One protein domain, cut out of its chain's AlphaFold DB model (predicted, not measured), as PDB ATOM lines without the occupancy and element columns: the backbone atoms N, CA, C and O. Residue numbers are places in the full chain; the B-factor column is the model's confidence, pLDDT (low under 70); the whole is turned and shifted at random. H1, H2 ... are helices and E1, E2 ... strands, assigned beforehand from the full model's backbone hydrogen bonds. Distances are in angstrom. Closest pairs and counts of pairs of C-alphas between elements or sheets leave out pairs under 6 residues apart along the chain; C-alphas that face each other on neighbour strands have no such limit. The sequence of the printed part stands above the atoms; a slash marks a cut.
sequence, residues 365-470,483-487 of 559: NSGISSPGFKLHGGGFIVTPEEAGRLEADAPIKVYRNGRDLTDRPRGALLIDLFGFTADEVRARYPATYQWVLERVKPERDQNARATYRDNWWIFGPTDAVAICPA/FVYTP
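Overview. This is residues 365 to 470 and 483 to 487 of the 559 residues of an uncharacterized protein of Candidatus Accumulibacter aalborgensis (UniProt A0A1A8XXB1). A small three-stranded sheet of E2, E1 and E3 has four short helices, H3 to H6, strung one after another past one end of it, while two long stretches with no named element, residues 365 to 383 and 455 to 470, reach away from those helices toward the opposite end. H1 covers E2, H2 sits at the far end of E1, H3 and H4 fold back on each other as a hairpin, and H5 and H6 make a second small pair. The printed part has 111 residues, with six named helices and three named strands in the order H1 E1 H2 E2 H3 H4 H5 H6 E3; the sheet runs E2 E1 E3 and is mixed. The class is mixed, helices and strands, with under half of the residues, 48 of 111, in named elements. The whole is compact, with a radius of gyration of the C-alphas of 14.6 A and spans of 42 by 34 by 25 A.

Arrangement. In the first stretch, residues 365 to 383, residues 381 to 382 pair antiparallel with residues 413 to 414 of E2, the strand of residues 413 to 415. H1, residues 384 to 387, is on the sheet and over E2, at a height of 9.0 A over the sheet; their closest C-alphas, those of Pro 384 and Leu 413, are 6.7 A apart. E1, residues 396 to 401, is the inner strand. E2 is its antiparallel neighbour, at 122 degrees, with N 397 and O 414 at 2.8 A and N 414 and O 397 at 2.8 A, within hydrogen-bond range. E3, residues 484 to 486, is its parallel neighbour, at 26 degrees, with N 486 and O 400 at 3.2 A, within hydrogen-bond range. The pairing is staggered: E1 pairs with E2 over residues 396 to 398 and with E3 over residues 399 to 401. H2, residues 402 to 406, only grazes the sheet, with its residues 402 to 405. H3, residues 422 to 428, and H4, residues 430 to 439, form a helical hairpin. They touch, with the C-alphas of Arg 426 and Tyr 433 closest at 5.3 A, at a steep tilt of 39 degrees, opposite ways. H4 is not on the sheet, but only just, with 4 pairs of C-alphas within 10 A. H4 and H5, residues 441 to 445, meet only through their link. H5 touches H6, residues 450 to 454; their closest C-alphas, those of Arg 444 and Arg 453, are 5.1 A apart. H3 and H6 are apart. In H2, H3, H4, H5 and H6 every O i to N i+4 pair is within hydrogen-bond range; H1 is too short for such a pair.

Along the chain. H1 begins at C-alpha 384 at (-45.429, 31.248, 33.137). E1 is 15.8 A long from first to last C-alpha, H2 6.5 A and E2 7.1 A. H3 measures 10.1 A and H4 14.3 A, from C-alpha 430 at (-32.568, 28.549, 46.257). H1, H5, H6 and E3 measure 5.1, 5.9, 5.8 and 6.4 A; E3 ends at C-alpha 486 at (-35.415, 21.125, 20.650).

Size, cuts and confidence. The two C-alphas farthest apart, those of Asn 365 and Ala 427, are 42.5 A apart. Residues 471 to 482 are not printed; C-alphas 470 and 483 are 15.8 A apart across this cut, in the link from H6 to E3. Of the links that are printed whole, none is long. The mean pLDDT of the printed part is 77.6; it is under 70 at residues 367, 369 to 371, 460 to 470 and 483 to 487 of this model.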
ATOM      1  N   ASN A 365     -26.182  19.642   4.268       74.19
ATOM      2  CA  ASN A 365     -26.774  19.679   5.610       74.19
ATOM      3  C   ASN A 365     -25.749  19.401   6.725       74.19
ATOM      4  O   ASN A 365     -26.072  19.555   7.909       74.19
ATOM      5  N   SER A 366     -24.528  18.985   6.368       73.00
ATOM      6  CA  SER A 366     -23.457  18.705   7.322       73.00
ATOM      7  C   SER A 366     -23.058  19.982   8.068       73.00
ATOM      8  O   SER A 366     -22.821  21.021   7.459       73.00
ATOM      9  N   GLY A 367     -23.031  19.932   9.403       68.38
ATOM     10  CA  GLY A 367     -22.678  21.076  10.257       68.38
ATOM     11  C   GLY A 367     -23.756  22.160  10.410       68.38
ATOM     12  O   GLY A 367     -23.559  23.087  11.195       68.38
ATOM     13  N   ILE A 368     -24.893  22.043   9.710       73.19
ATOM     14  CA  ILE A 368     -26.035  22.973   9.809       73.19
ATOM     15  C   ILE A 368     -27.151  22.391  10.687       73.19
ATOM     16  O   ILE A 368     -27.794  23.115  11.445       73.19
ATOM     17  N   SER A 369     -27.384  21.077  10.607       64.88
ATOM     18  CA  SER A 369     -28.429  20.397  11.379       64.88
ATOM     19  C   SER A 369     -27.884  19.805  12.680       64.88
ATOM     20  O   SER A 369     -26.836  19.163  12.692       64.88
ATOM     21  N   SER A 370     -28.618  19.996  13.778       68.19
ATOM     22  CA  SER A 370     -28.268  19.511  15.114       68.19
ATOM     23  C   SER A 370     -29.515  18.976  15.824       68.19
ATOM     24  O   SER A 370     -30.599  19.536  15.641       68.19
ATOM     25  N   PRO A 371     -29.412  17.918  16.654       61.50
ATOM     26  CA  PRO A 371     -30.551  17.363  17.388       61.50
ATOM     27  C   PRO A 371     -31.083  18.267  18.516       61.50
ATOM     28  O   PRO A 371     -32.009  17.853  19.212       61.50
ATOM     29  N   GLY A 372     -30.527  19.470  18.704       73.25
ATOM     30  CA  GLY A 372     -30.926  20.420  19.746       73.25
ATOM     31  C   GLY A 372     -30.683  19.904  21.169       73.25
ATOM     32  O   GLY A 372     -29.982  18.913  21.379       73.25
ATOM     33  N   PHE A 373     -31.259  20.582  22.163       74.00
ATOM     34  CA  PHE A 373     -31.039  20.272  23.580       74.00
ATOM     35  C   PHE A 373     -31.929  19.126  24.069       74.00
ATOM     36  O   PHE A 373     -33.151  19.181  23.940       74.00
ATOM     37  N   LYS A 374     -31.338  18.100  24.693       76.38
ATOM     38  CA  LYS A 374     -32.077  16.985  25.306       76.38
ATOM     39  C   LYS A 374     -32.191  17.191  26.816       76.38
ATOM     40  O   LYS A 374     -31.219  17.007  27.545       76.38
ATOM     41  N   LEU A 375     -33.393  17.535  27.277       77.25
ATOM     42  CA  LEU A 375     -33.637  17.917  28.673       77.25
ATOM     43  C   LEU A 375     -33.403  16.763  29.654       77.25
ATOM     44  O   LEU A 375     -32.783  16.963  30.690       77.25
ATOM     45  N   HIS A 376     -33.836  15.545  29.298       72.56
ATOM     46  CA  HIS A 376     -33.726  14.346  30.144       72.56
ATOM     47  C   HIS A 376     -34.309  14.511  31.567       72.56
ATOM     48  O   HIS A 376     -33.835  13.877  32.502       72.56
ATOM     49  N   GLY A 377     -35.356  15.325  31.702       71.06
ATOM     50  CA  GLY A 377     -36.169  15.492  32.906       71.06
ATOM     51  C   GLY A 377     -37.322  16.446  32.597       71.06
ATOM     52  O   GLY A 377     -37.104  17.462  31.931       71.06
ATOM     53  N   GLY A 378     -38.546  16.096  32.997       79.19
ATOM     54  CA  GLY A 378     -39.731  16.933  32.760       79.19
ATOM     55  C   GLY A 378     -39.727  18.210  33.601       79.19
ATOM     56  O   GLY A 378     -40.117  19.265  33.106       79.19
ATOM     57  N   GLY A 379     -39.180  18.130  34.820       82.44
ATOM     58  CA  GLY A 379     -39.163  19.215  35.806       82.44
ATOM     59  C   GLY A 379     -38.351  20.462  35.435       82.44
ATOM     60  O   GLY A 379     -38.390  21.438  36.170       82.44
ATOM     61  N   PHE A 380     -37.637  20.477  34.305       86.56
ATOM     62  CA  PHE A 380     -37.022  21.708  33.788       86.56
ATOM     63  C   PHE A 380     -38.018  22.626  33.077       86.56
ATOM     64  O   PHE A 380     -37.740  23.814  32.911       86.56
ATOM     65  N   ILE A 381     -39.130  22.069  32.589       88.44
ATOM     66  CA  ILE A 381     -40.164  22.818  31.878       88.44
ATOM     67  C   ILE A 381     -41.100  23.417  32.921       88.44
ATOM     68  O   ILE A 381     -41.629  22.690  33.755       88.44
ATOM     69  N   VAL A 382     -41.322  24.725  32.834       89.31
ATOM     70  CA  VAL A 382     -42.217  25.461  33.731       89.31
ATOM     71  C   VAL A 382     -43.216  26.285  32.926       89.31
ATOM     72  O   VAL A 382     -42.940  26.746  31.812       89.31
ATOM     73  N   THR A 383     -44.408  26.452  33.476       90.31
ATOM     74  CA  THR A 383     -45.412  27.395  32.981       90.31
ATOM     75  C   THR A 383     -45.042  28.831  33.377       90.31
ATOM     76  O   THR A 383     -44.229  29.038  34.280       90.31
ATOM     77  N   PRO A 384     -45.626  29.856  32.729       87.38
ATOM     78  CA  PRO A 384     -45.429  31.248  33.137       87.38
ATOM     79  C   PRO A 384     -45.808  31.519  34.600       87.38
ATOM     80  O   PRO A 384     -45.142  32.303  35.269       87.38
ATOM     81  N   GLU A 385     -46.845  30.847  35.102       88.69
ATOM     82  CA  GLU A 385     -47.299  30.969  36.491       88.69
ATOM     83  C   GLU A 385     -46.285  30.383  37.479       88.69
ATOM     84  O   GLU A 385     -45.966  31.006  38.487       88.69
ATOM     85  N   GLU A 386     -45.738  29.204  37.174       89.06
ATOM     86  CA  GLU A 386     -44.705  28.562  37.991       89.06
ATOM     87  C   GLU A 386     -43.396  29.350  37.964       89.06
ATOM     88  O   GLU A 386     -42.785  29.546  39.010       89.06
ATOM     89  N   ALA A 387     -43.001  29.874  36.798       87.94
ATOM     90  CA  ALA A 387     -41.832  30.741  36.680       87.94
ATOM     91  C   ALA A 387     -41.967  32.019  37.521       87.94
ATOM     92  O   ALA A 387     -40.979  32.482  38.080       87.94
ATOM     93  N   GLY A 388     -43.184  32.556  37.663       87.12
ATOM     94  CA  GLY A 388     -43.459  33.706  38.530       87.12
ATOM     95  C   GLY A 388     -43.293  33.426  40.029       87.12
ATOM     96  O   GLY A 388     -43.204  34.372  40.807       87.12
ATOM     97  N   ARG A 389     -43.243  32.151  40.445       88.88
ATOM     98  CA  ARG A 389     -42.978  31.733  41.837       88.88
ATOM     99  C   ARG A 389     -41.491  31.502  42.119       88.88
ATOM    100  O   ARG A 389     -41.132  31.261  43.270       88.88
ATOM    101  N   LEU A 390     -40.650  31.531  41.086       90.19
ATOM    102  CA  LEU A 390     -39.198  31.401  41.191       90.19
ATOM    103  C   LEU A 390     -38.542  32.784  41.294       90.19
ATOM    104  O   LEU A 390     -39.209  33.819  41.265       90.19
ATOM    105  N   GLU A 391     -37.219  32.810  41.432       91.62
ATOM    106  CA  GLU A 391     -36.466  34.058  41.471       91.62
ATOM    107  C   GLU A 391     -36.631  34.847  40.167       91.62
ATOM    108  O   GLU A 391     -36.532  34.301  39.068       91.62
ATOM    109  N   ALA A 392     -36.828  36.163  40.282       84.81
ATOM    110  CA  ALA A 392     -37.043  37.031  39.124       84.81
ATOM    111  C   ALA A 392     -35.844  37.064  38.155       84.81
ATOM    112  O   ALA A 392     -36.025  37.303  36.962       84.81
ATOM    113  N   ASP A 393     -34.626  36.823  38.655       87.38
ATOM    114  CA  ASP A 393     -33.394  36.727  37.867       87.38
ATOM    115  C   ASP A 393     -32.934  35.275  37.629       87.38
ATOM    116  O   ASP A 393     -31.810  35.056  37.158       87.38
ATOM    117  N   ALA A 394     -33.786  34.282  37.926       86.69
ATOM    118  CA  ALA A 394     -33.509  32.887  37.607       86.69
ATOM    119  C   ALA A 394     -33.260  32.726  36.094       86.69
ATOM    120  O   ALA A 394     -33.923  33.376  35.276       86.69
ATOM    121  N   PRO A 395     -32.329  31.848  35.675       87.88
ATOM    122  CA  PRO A 395     -31.993  31.655  34.268       87.88
ATOM    123  C   PRO A 395     -33.085  30.850  33.537       87.88
ATOM    124  O   PRO A 395     -32.898  29.695  33.153       87.88
ATOM    125  N   ILE A 396     -34.240  31.479  33.327       88.81
ATOM    126  CA  ILE A 396     -35.418  30.911  32.672       88.81
ATOM    127  C   ILE A 396     -35.516  31.459  31.248       88.81
ATOM    128  O   ILE A 396     -35.389  32.660  31.003       88.81
ATOM    129  N   LYS A 397     -35.732  30.573  30.275       86.75
ATOM    130  CA  LYS A 397     -35.785  30.921  28.850       86.75
ATOM    131  C   LYS A 397     -37.056  30.420  28.197       86.75
ATOM    132  O   LYS A 397     -37.631  29.416  28.603       86.75
ATOM    133  N   VAL A 398     -37.468  31.100  27.130       86.12
ATOM    134  CA  VAL A 398     -38.579  30.637  26.294       86.12
ATOM    135  C   VAL A 398     -38.204  29.309  25.647       86.12
ATOM    136  O   VAL A 398     -37.156  29.194  25.008       86.12
ATOM    137  N   TYR A 399     -39.091  28.327  25.784       84.31
ATOM    138  CA  TYR A 399     -38.909  27.000  25.226       84.31
ATOM    139  C   TYR A 399     -39.859  26.749  24.065       84.31
ATOM    140  O   TYR A 399     -41.054  27.074  24.101       84.31
ATOM    141  N   ARG A 400     -39.303  26.175  23.002       81.19
ATOM    142  CA  ARG A 400     -40.046  25.759  21.818       81.19
ATOM    143  C   ARG A 400     -39.500  24.428  21.333       81.19
ATOM    144  O   ARG A 400     -38.287  24.246  21.217       81.19
ATOM    145  N   ASN A 401     -40.403  23.511  21.014       79.38
ATOM    146  CA  ASN A 401     -40.059  22.279  20.323       79.38
ATOM    147  C   ASN A 401     -40.609  22.238  18.890       79.38
ATOM    148  O   ASN A 401     -41.237  23.191  18.426       79.38
ATOM    149  N   GLY A 402     -40.376  21.117  18.196       72.94
ATOM    150  CA  GLY A 402     -40.901  20.847  16.846       72.94
ATOM    151  C   GLY A 402     -42.380  21.204  16.676       72.94
ATOM    152  O   GLY A 402     -42.740  21.950  15.772       72.94
ATOM    153  N   ARG A 403     -43.221  20.721  17.597       71.69
ATOM    154  CA  ARG A 403     -44.669  20.948  17.571       71.69
ATOM    155  C   ARG A 403     -45.023  22.412  17.826       71.69
ATOM    156  O   ARG A 403     -45.900  22.931  17.160       71.69
ATOM    157  N   ASP A 404     -44.303  23.084  18.724       79.56
ATOM    158  CA  ASP A 404     -44.518  24.508  19.013       79.56
ATOM    159  C   ASP A 404     -44.146  25.442  17.837       79.56
ATOM    160  O   ASP A 404     -44.455  26.629  17.909       79.56
ATOM    161  N   LEU A 405     -43.451  24.954  16.793       78.00
ATOM    162  CA  LEU A 405     -43.255  25.709  15.539       78.00
ATOM    163  C   LEU A 405     -44.276  25.371  14.465       78.00
ATOM    164  O   LEU A 405     -44.625  26.241  13.675       78.00
ATOM    165  N   THR A 406     -44.683  24.107  14.375       74.00
ATOM    166  CA  THR A 406     -45.625  23.662  13.342       74.00
ATOM    167  C   THR A 406     -47.082  23.921  13.723       74.00
ATOM    168  O   THR A 406     -47.954  23.792  12.873       74.00
ATOM    169  N   ASP A 407     -47.347  24.239  14.989       77.69
ATOM    170  CA  ASP A 407     -48.674  24.439  15.574       77.69
ATOM    171  C   ASP A 407     -48.648  25.602  16.592       77.69
ATOM    172  O   ASP A 407     -47.612  26.246  16.790       77.69
ATOM    173  N   ARG A 408     -49.775  25.896  17.256       82.69
ATOM    174  CA  ARG A 408     -49.872  26.966  18.256       82.69
ATOM    175  C   ARG A 408     -48.897  26.711  19.421       82.69
ATOM    176  O   ARG A 408     -48.981  25.674  20.083       82.69
ATOM    177  N   PRO A 409     -48.004  27.665  19.738       82.12
ATOM    178  CA  PRO A 409     -47.011  27.478  20.785       82.12
ATOM    179  C   PRO A 409     -47.658  27.420  22.169       82.12
ATOM    180  O   PRO A 409     -48.463  28.280  22.526       82.12
ATOM    181  N   ARG A 410     -47.221  26.464  22.996       82.88
ATOM    182  CA  ARG A 410     -47.749  26.250  24.359       82.88
ATOM    183  C   ARG A 410     -47.367  27.331  25.377       82.88
ATOM    184  O   ARG A 410     -47.804  27.268  26.516       82.88
ATOM    185  N   GLY A 411     -46.501  28.278  25.010       84.50
ATOM    186  CA  GLY A 411     -46.015  29.303  25.943       84.50
ATOM    187  C   GLY A 411     -45.076  28.775  27.037       84.50
ATOM    188  O   GLY A 411     -44.832  29.482  28.004       84.50
ATOM    189  N   ALA A 412     -44.532  27.563  26.880       87.00
ATOM    190  CA  ALA A 412     -43.657  26.941  27.869       87.00
ATOM    191  C   ALA A 412     -42.337  27.710  28.066       87.00
ATOM    192  O   ALA A 412     -41.751  28.240  27.110       87.00
ATOM    193  N   LEU A 413     -41.859  27.708  29.306       89.62
ATOM    194  CA  LEU A 413     -40.568  28.230  29.732       89.62
ATOM    195  C   LEU A 413     -39.679  27.074  30.211       89.62
ATOM    196  O   LEU A 413     -40.151  25.961  30.451       89.62
ATOM    197  N   LEU A 414     -38.376  27.319  30.300       89.94
ATOM    198  CA  LEU A 414     -37.390  26.305  30.648       89.94
ATOM    199  C   LEU A 414     -36.295  26.877  31.539       89.94
ATOM    200  O   LEU A 414     -35.685  27.891  31.197       89.94
ATOM    201  N   ILE A 415     -36.021  26.181  32.637       90.38
ATOM    202  CA  ILE A 415     -34.913  26.451  33.555       90.38
ATOM    203  C   ILE A 415     -33.600  25.970  32.903       90.38
ATOM    204  O   ILE A 415     -33.406  24.769  32.721       90.38
ATOM    205  N   ASP A 416     -32.703  26.892  32.527       88.31
ATOM    206  CA  ASP A 416     -31.402  26.619  31.884       88.31
ATOM    207  C   ASP A 416     -30.240  26.940  32.838       88.31
ATOM    208  O   ASP A 416     -29.684  28.038  32.824       88.31
ATOM    209  N   LEU A 417     -29.852  25.952  33.650       87.31
ATOM    210  CA  LEU A 417     -28.759  26.053  34.632       87.31
ATOM    211  C   LEU A 417     -27.377  25.724  34.041       87.31
ATOM    212  O   LEU A 417     -26.421  25.478  34.778       87.31
ATOM    213  N   PHE A 418     -27.239  25.685  32.713       84.44
ATOM    214  CA  PHE A 418     -25.957  25.376  32.089       84.44
ATOM    215  C   PHE A 418     -24.891  26.423  32.441       84.44
ATOM    216  O   PHE A 418     -25.066  27.611  32.174       84.44
ATOM    217  N   GLY A 419     -23.748  25.953  32.941       82.81
ATOM    218  CA  GLY A 419     -22.625  26.802  33.348       82.81
ATOM    219  C   GLY A 419     -22.585  27.118  34.844       82.81
ATOM    220  O   GLY A 419     -21.620  27.741  35.268       82.81
ATOM    221  N   PHE A 420     -23.572  26.664  35.623       84.75
ATOM    222  CA  PHE A 420     -23.557  26.733  37.083       84.75
ATOM    223  C   PHE A 420     -23.263  25.365  37.702       84.75
ATOM    224  O   PHE A 420     -23.716  24.323  37.213       84.75
ATOM    225  N   THR A 421     -22.543  25.368  38.815       89.12
ATOM    226  CA  THR A 421     -22.448  24.227  39.731       89.12
ATOM    227  C   THR A 421     -23.699  24.138  40.608       89.12
ATOM    228  O   THR A 421     -24.383  25.137  40.829       89.12
ATOM    229  N   ALA A 422     -24.009  22.951  41.134       88.00
ATOM    230  CA  ALA A 422     -25.167  22.762  42.013       88.00
ATOM    231  C   ALA A 422     -25.142  23.708  43.228       88.00
ATOM    232  O   ALA A 422     -26.174  24.260  43.605       88.00
ATOM    233  N   ASP A 423     -23.959  23.931  43.802       89.06
ATOM    234  CA  ASP A 423     -23.773  24.816  44.952       89.06
ATOM    235  C   ASP A 423     -24.007  26.288  44.609       89.06
ATOM    236  O   ASP A 423     -24.639  27.000  45.387       89.06
ATOM    237  N   GLU A 424     -23.574  26.740  43.429       89.25
ATOM    238  CA  GLU A 424     -23.861  28.098  42.956       89.25
ATOM    239  C   GLU A 424     -25.359  28.307  42.724       89.25
ATOM    240  O   GLU A 424     -25.891  29.351  43.101       89.25
ATOM    241  N   VAL A 425     -26.055  27.315  42.153       89.75
ATOM    242  CA  VAL A 425     -27.515  27.381  41.997       89.75
ATOM    243  C   VAL A 425     -28.187  27.418  43.365       89.75
ATOM    244  O   VAL A 425     -29.061  28.246  43.579       89.75
ATOM    245  N   ARG A 426     -27.748  26.596  44.323       91.44
ATOM    246  CA  ARG A 426     -28.291  26.586  45.688       91.44
ATOM    247  C   ARG A 426     -28.096  27.919  46.414       91.44
ATOM    248  O   ARG A 426     -28.996  28.355  47.123       91.44
ATOM    249  N   ALA A 427     -26.934  28.548  46.254       89.81
ATOM    250  CA  ALA A 427     -26.611  29.805  46.922       89.81
ATOM    251  C   ALA A 427     -27.332  31.008  46.297       89.81
ATOM    252  O   ALA A 427     -27.749  31.914  47.016       89.81
ATOM    253  N   ARG A 428     -27.459  31.033  44.965       90.25
ATOM    254  CA  ARG A 428     -27.980  32.187  44.221       90.25
ATOM    255  C   ARG A 428     -29.466  32.083  43.879       90.25
ATOM    256  O   ARG A 428     -30.143  33.103  43.842       90.25
ATOM    257  N   TYR A 429     -29.953  30.871  43.634       93.25
ATOM    258  CA  TYR A 429     -31.318  30.570  43.198       93.25
ATOM    259  C   TYR A 429     -31.920  29.422  44.036       93.25
ATOM    260  O   TYR A 429     -32.162  28.332  43.508       93.25
ATOM    261  N   PRO A 430     -32.116  29.608  45.354       92.44
ATOM    262  CA  PRO A 430     -32.568  28.549  46.257       92.44
ATOM    263  C   PRO A 430     -33.932  27.931  45.891       92.44
ATOM    264  O   PRO A 430     -34.092  26.718  46.012       92.44
ATOM    265  N   ALA A 431     -34.905  28.710  45.412       90.25
ATOM    266  CA  ALA A 431     -36.209  28.215  44.969       90.25
ATOM    267  C   ALA A 431     -36.098  27.439  43.649       90.25
ATOM    268  O   ALA A 431     -36.665  26.353  43.525       90.25
ATOM    269  N   THR A 432     -35.310  27.930  42.688       89.94
ATOM    270  CA  THR A 432     -35.011  27.185  41.450       89.94
ATOM    271  C   THR A 432     -34.242  25.891  41.745       89.94
ATOM    272  O   THR A 432     -34.536  24.847  41.160       89.94
ATOM    273  N   TYR A 433     -33.287  25.920  42.679       91.56
ATOM    274  CA  TYR A 433     -32.569  24.732  43.144       91.56
ATOM    275  C   TYR A 433     -33.539  23.709  43.735       91.56
ATOM    276  O   TYR A 433     -33.525  22.549  43.325       91.56
ATOM    277  N   GLN A 434     -34.410  24.148  44.648       91.06
ATOM    278  CA  GLN A 434     -35.411  23.294  45.281       91.06
ATOM    279  C   GLN A 434     -36.372  22.692  44.249       91.06
ATOM    280  O   GLN A 434     -36.660  21.498  44.296       91.06
ATOM    281  N   TRP A 435     -36.805  23.478  43.262       91.25
ATOM    282  CA  TRP A 435     -37.675  23.013  42.185       91.25
ATOM    283  C   TRP A 435     -37.071  21.833  41.418       91.25
ATOM    284  O   TRP A 435     -37.704  20.786  41.252       91.25
ATOM    285  N   VAL A 436     -35.826  21.992  40.959       89.56
ATOM    286  CA  VAL A 436     -35.120  20.952  40.199       89.56
ATOM    287  C   VAL A 436     -34.772  19.769  41.113       89.56
ATOM    288  O   VAL A 436     -34.836  18.617  40.678       89.56
ATOM    289  N   LEU A 437     -34.472  20.023  42.389       89.25
ATOM    290  CA  LEU A 437     -34.200  18.988  43.384       89.25
ATOM    291  C   LEU A 437     -35.409  18.072  43.601       89.25
ATOM    292  O   LEU A 437     -35.244  16.863  43.668       89.25
ATOM    293  N   GLU A 438     -36.617  18.623  43.680       87.25
ATOM    294  CA  GLU A 438     -37.833  17.846  43.936       87.25
ATOM    295  C   GLU A 438     -38.365  17.129  42.693       87.25
ATOM    296  O   GLU A 438     -38.933  16.045  42.809       87.25
ATOM    297  N   ARG A 439     -38.197  17.722  41.503       85.12
ATOM    298  CA  ARG A 439     -38.870  17.254  40.273       85.12
ATOM    299  C   ARG A 439     -37.960  16.583  39.262       85.12
ATOM    300  O   ARG A 439     -38.429  15.840  38.408       85.12
ATOM    301  N   VAL A 440     -36.659  16.860  39.306       86.00
ATOM    302  CA  VAL A 440     -35.690  16.277  38.369       86.00
ATOM    303  C   VAL A 440     -34.815  15.247  39.072       86.00
ATOM    304  O   VAL A 440     -34.603  14.167  38.521       86.00
ATOM    305  N   LYS A 441     -34.326  15.529  40.286       85.88
ATOM    306  CA  LYS A 441     -33.399  14.622  40.978       85.88
ATOM    307  C   LYS A 441     -33.965  13.208  41.220       85.88
ATOM    308  O   LYS A 441     -33.227  12.271  40.926       85.88
ATOM    309  N   PRO A 442     -35.232  13.000  41.645       85.62
ATOM    310  CA  PRO A 442     -35.746  11.648  41.887       85.62
ATOM    311  C   PRO A 442     -35.732  10.766  40.634       85.62
ATOM    312  O   PRO A 442     -35.342   9.601  40.700       85.62
ATOM    313  N   GLU A 443     -36.087  11.325  39.470       80.75
ATOM    314  CA  GLU A 443     -35.992  10.619  38.185       80.75
ATOM    315  C   GLU A 443     -34.532  10.385  37.772       80.75
ATOM    316  O   GLU A 443     -34.184   9.327  37.238       80.75
ATOM    317  N   ARG A 444     -33.659  11.376  38.003       83.00
ATOM    318  CA  ARG A 444     -32.239  11.294  37.651       83.00
ATOM    319  C   ARG A 444     -31.505  10.253  38.468       83.00
ATOM    320  O   ARG A 444     -30.734   9.524  37.860       83.00
ATOM    321  N   ASP A 445     -31.761  10.140  39.768       82.56
ATOM    322  CA  ASP A 445     -31.103   9.180  40.663       82.56
ATOM    323  C   ASP A 445     -31.290   7.726  40.192       82.56
ATOM    324  O   ASP A 445     -30.394   6.901  40.361       82.56
ATOM    325  N   GLN A 446     -32.409   7.420  39.522       78.06
ATOM    326  CA  GLN A 446     -32.683   6.094  38.949       78.06
ATOM    327  C   GLN A 446     -32.008   5.856  37.585       78.06
ATOM    328  O   GLN A 446     -32.112   4.772  37.010       78.06
ATOM    329  N   ASN A 447     -31.327   6.852  37.016       75.56
ATOM    330  CA  ASN A 447     -30.717   6.734  35.698       75.56
ATOM    331  C   ASN A 447     -29.436   5.890  35.747       75.56
ATOM    332  O   ASN A 447     -28.542   6.150  36.547       75.56
ATOM    333  N   ALA A 448     -29.280   4.925  34.838       70.25
ATOM    334  CA  ALA A 448     -28.100   4.056  34.796       70.25
ATOM    335  C   ALA A 448     -26.779   4.806  34.516       70.25
ATOM    336  O   ALA A 448     -25.714   4.367  34.955       70.25
ATOM    337  N   ARG A 449     -26.816   5.951  33.817       73.25
ATOM    338  CA  ARG A 449     -25.604   6.719  33.480       73.25
ATOM    339  C   ARG A 449     -25.215   7.678  34.604       73.25
ATOM    340  O   ARG A 449     -25.948   8.629  34.872       73.25
ATOM    341  N   ALA A 450     -24.020   7.486  35.168       77.69
ATOM    342  CA  ALA A 450     -23.461   8.325  36.235       77.69
ATOM    343  C   ALA A 450     -23.484   9.819  35.882       77.69
ATOM    344  O   ALA A 450     -24.007  10.618  36.641       77.69
ATOM    345  N   THR A 451     -23.098  10.193  34.659       80.44
ATOM    346  CA  THR A 451     -23.110  11.599  34.215       80.44
ATOM    347  C   THR A 451     -24.471  12.288  34.318       80.44
ATOM    348  O   THR A 451     -24.505  13.500  34.512       80.44
ATOM    349  N   TYR A 452     -25.581  11.554  34.190       80.31
ATOM    350  CA  TYR A 452     -26.929  12.099  34.370       80.31
ATOM    351  C   TYR A 452     -27.373  12.138  35.832       80.31
ATOM    352  O   TYR A 452     -28.144  13.028  36.180       80.31
ATOM    353  N   ARG A 453     -26.917  11.188  36.658       83.19
ATOM    354  CA  ARG A 453     -27.170  11.181  38.107       83.19
ATOM    355  C   ARG A 453     -26.406  12.306  38.791       83.19
ATOM    356  O   ARG A 453     -26.980  13.101  39.522       83.19
ATOM    357  N   ASP A 454     -25.120  12.394  38.480       83.62
ATOM    358  CA  ASP A 454     -24.178  13.268  39.163       83.62
ATOM    359  C   ASP A 454     -24.367  14.727  38.743       83.62
ATOM    360  O   ASP A 454     -24.145  15.615  39.550       83.62
ATOM    361  N   ASN A 455     -24.845  14.983  37.515       85.75
ATOM    362  CA  ASN A 455     -25.154  16.326  37.005       85.75
ATOM    363  C   ASN A 455     -26.666  16.538  36.820       85.75
ATOM    364  O   ASN A 455     -27.126  17.016  35.780       85.75
ATOM    365  N   TRP A 456     -27.459  16.134  37.810       86.50
ATOM    366  CA  TRP A 456     -28.923  16.127  37.732       86.50
ATOM    367  C   TRP A 456     -29.546  17.511  37.484       86.50
ATOM    368  O   TRP A 456     -30.635  17.581  36.914       86.50
ATOM    369  N   TRP A 457     -28.867  18.599  37.871       86.94
ATOM    370  CA  TRP A 457     -29.371  19.973  37.756       86.94
ATOM    371  C   TRP A 457     -29.186  20.596  36.366       86.94
ATOM    372  O   TRP A 457     -29.693  21.687  36.116       86.94
ATOM    373  N   ILE A 458     -28.492  19.924  35.441       86.81
ATOM    374  CA  ILE A 458     -28.313  20.386  34.058       86.81
ATOM    375  C   ILE A 458     -28.927  19.413  33.046       86.81
ATOM    376  O   ILE A 458     -29.261  18.261  33.338       86.81
ATOM    377  N   PHE A 459     -29.091  19.886  31.809       84.50
ATOM    378  CA  PHE A 459     -29.539  19.041  30.703       84.50
ATOM    379  C   PHE A 459     -28.516  17.944  30.398       84.50
ATOM    380  O   PHE A 459     -27.346  18.028  30.769       84.50
ATOM    381  N   GLY A 460     -28.945  16.905  29.676       69.12
ATOM    382  CA  GLY A 460     -28.005  15.868  29.264       69.12
ATOM    383  C   GLY A 460     -26.895  16.417  28.354       69.12
ATOM    384  O   GLY A 460     -27.177  17.344  27.585       69.12
ATOM    385  N   PRO A 461     -25.664  15.856  28.384       58.28
ATOM    386  CA  PRO A 461     -24.595  16.303  27.511       58.28
ATOM    387  C   PRO A 461     -25.072  16.251  26.063       58.28
ATOM    388  O   PRO A 461     -25.525  15.223  25.557       58.28
ATOM    389  N   THR A 462     -25.006  17.401  25.413       50.62
ATOM    390  CA  THR A 462     -25.006  17.495  23.959       50.62
ATOM    391  C   THR A 462     -23.548  17.634  23.571       50.62
ATOM    392  O   THR A 462     -22.831  18.383  24.234       50.62
ATOM    393  N   ASP A 463     -23.096  16.922  22.539       43.66
ATOM    394  CA  ASP A 463     -21.785  17.184  21.952       43.66
ATOM    395  C   ASP A 463     -21.753  18.671  21.581       43.66
ATOM    396  O   ASP A 463     -22.368  19.100  20.602       43.66
ATOM    397  N   ALA A 464     -21.103  19.484  22.417       37.72
ATOM    398  CA  ALA A 464     -21.113  20.941  22.305       37.72
ATOM    399  C   ALA A 464     -20.518  21.414  20.966       37.72
ATOM    400  O   ALA A 464     -20.762  22.535  20.529       37.72
ATOM    401  N   VAL A 465     -19.802  20.520  20.280       35.09
ATOM    402  CA  VAL A 465     -19.233  20.686  18.940       35.09
ATOM    403  C   VAL A 465     -20.312  20.794  17.846       35.09
ATOM    404  O   VAL A 465     -20.055  21.362  16.788       35.09
ATOM    405  N   ALA A 466     -21.538  20.313  18.081       35.97
ATOM    406  CA  ALA A 466     -22.596  20.252  17.066       35.97
ATOM    407  C   ALA A 466     -23.618  21.403  17.129       35.97
ATOM    408  O   ALA A 466     -24.610  21.379  16.398       35.97
ATOM    409  N   ILE A 467     -23.429  22.411  17.987       41.28
ATOM    410  CA  ILE A 467     -24.255  23.628  17.972       41.28
ATOM    411  C   ILE A 467     -23.508  24.683  17.143       41.28
ATOM    412  O   ILE A 467     -22.808  25.528  17.685       41.28
ATOM    413  N   CYS A 468     -23.653  24.602  15.815       33.44
ATOM    414  CA  CYS A 468     -23.161  25.561  14.813       33.44
ATOM    415  C   CYS A 468     -21.657  25.933  14.877       33.44
ATOM    416  O   CYS A 468     -21.297  26.910  15.537       33.44
ATOM    417  N   PRO A 469     -20.791  25.358  14.017       29.97
ATOM    418  CA  PRO A 469     -19.504  25.975  13.672       29.97
ATOM    419  C   PRO A 469     -19.664  27.248  12.819       29.97
ATOM    420  O   PRO A 469     -18.682  27.914  12.496       29.97
ATOM    421  N   ALA A 470     -20.890  27.626  12.439       31.83
ATOM    422  CA  ALA A 470     -21.171  28.795  11.615       31.83
ATOM    423  C   ALA A 470     -21.059  30.115  12.402       31.83
ATOM    424  O   ALA A 470     -22.011  30.893  12.464       31.83
ATOM    425  N   PHE A 483     -31.653  30.744  22.360       44.12
ATOM    426  CA  PHE A 483     -32.961  30.139  22.111       44.12
ATOM    427  C   PHE A 483     -32.819  28.622  22.231       44.12
ATOM    428  O   PHE A 483     -32.048  28.005  21.493       44.12
ATOM    429  N   VAL A 484     -33.533  28.018  23.179       51.53
ATOM    430  CA  VAL A 484     -33.538  26.565  23.348       51.53
ATOM    431  C   VAL A 484     -34.589  26.000  22.406       51.53
ATOM    432  O   VAL A 484     -35.778  25.956  22.723       51.53
ATOM    433  N   TYR A 485     -34.131  25.619  21.217       50.75
ATOM    434  CA  TYR A 485     -34.946  24.897  20.258       50.75
ATOM    435  C   TYR A 485     -34.602  23.411  20.310       50.75
ATOM    436  O   TYR A 485     -33.467  23.016  20.027       50.75
ATOM    437  N   THR A 486     -35.577  22.581  20.678       44.06
ATOM    438  CA  THR A 486     -35.415  21.125  20.650       44.06
ATOM    439  C   THR A 486     -36.304  20.550  19.554       44.06
ATOM    440  O   THR A 486     -37.529  20.598  19.681       44.06
ATOM    441  N   PRO A 487     -35.752  19.982  18.468       38.12
ATOM    442  CA  PRO A 487     -36.580  19.287  17.497       38.12
ATOM    443  C   PRO A 487     -37.346  18.168  18.211       38.12
ATOM    444  O   PRO A 487     -36.773  17.333  18.914       38.12
TER     445      PRO A 487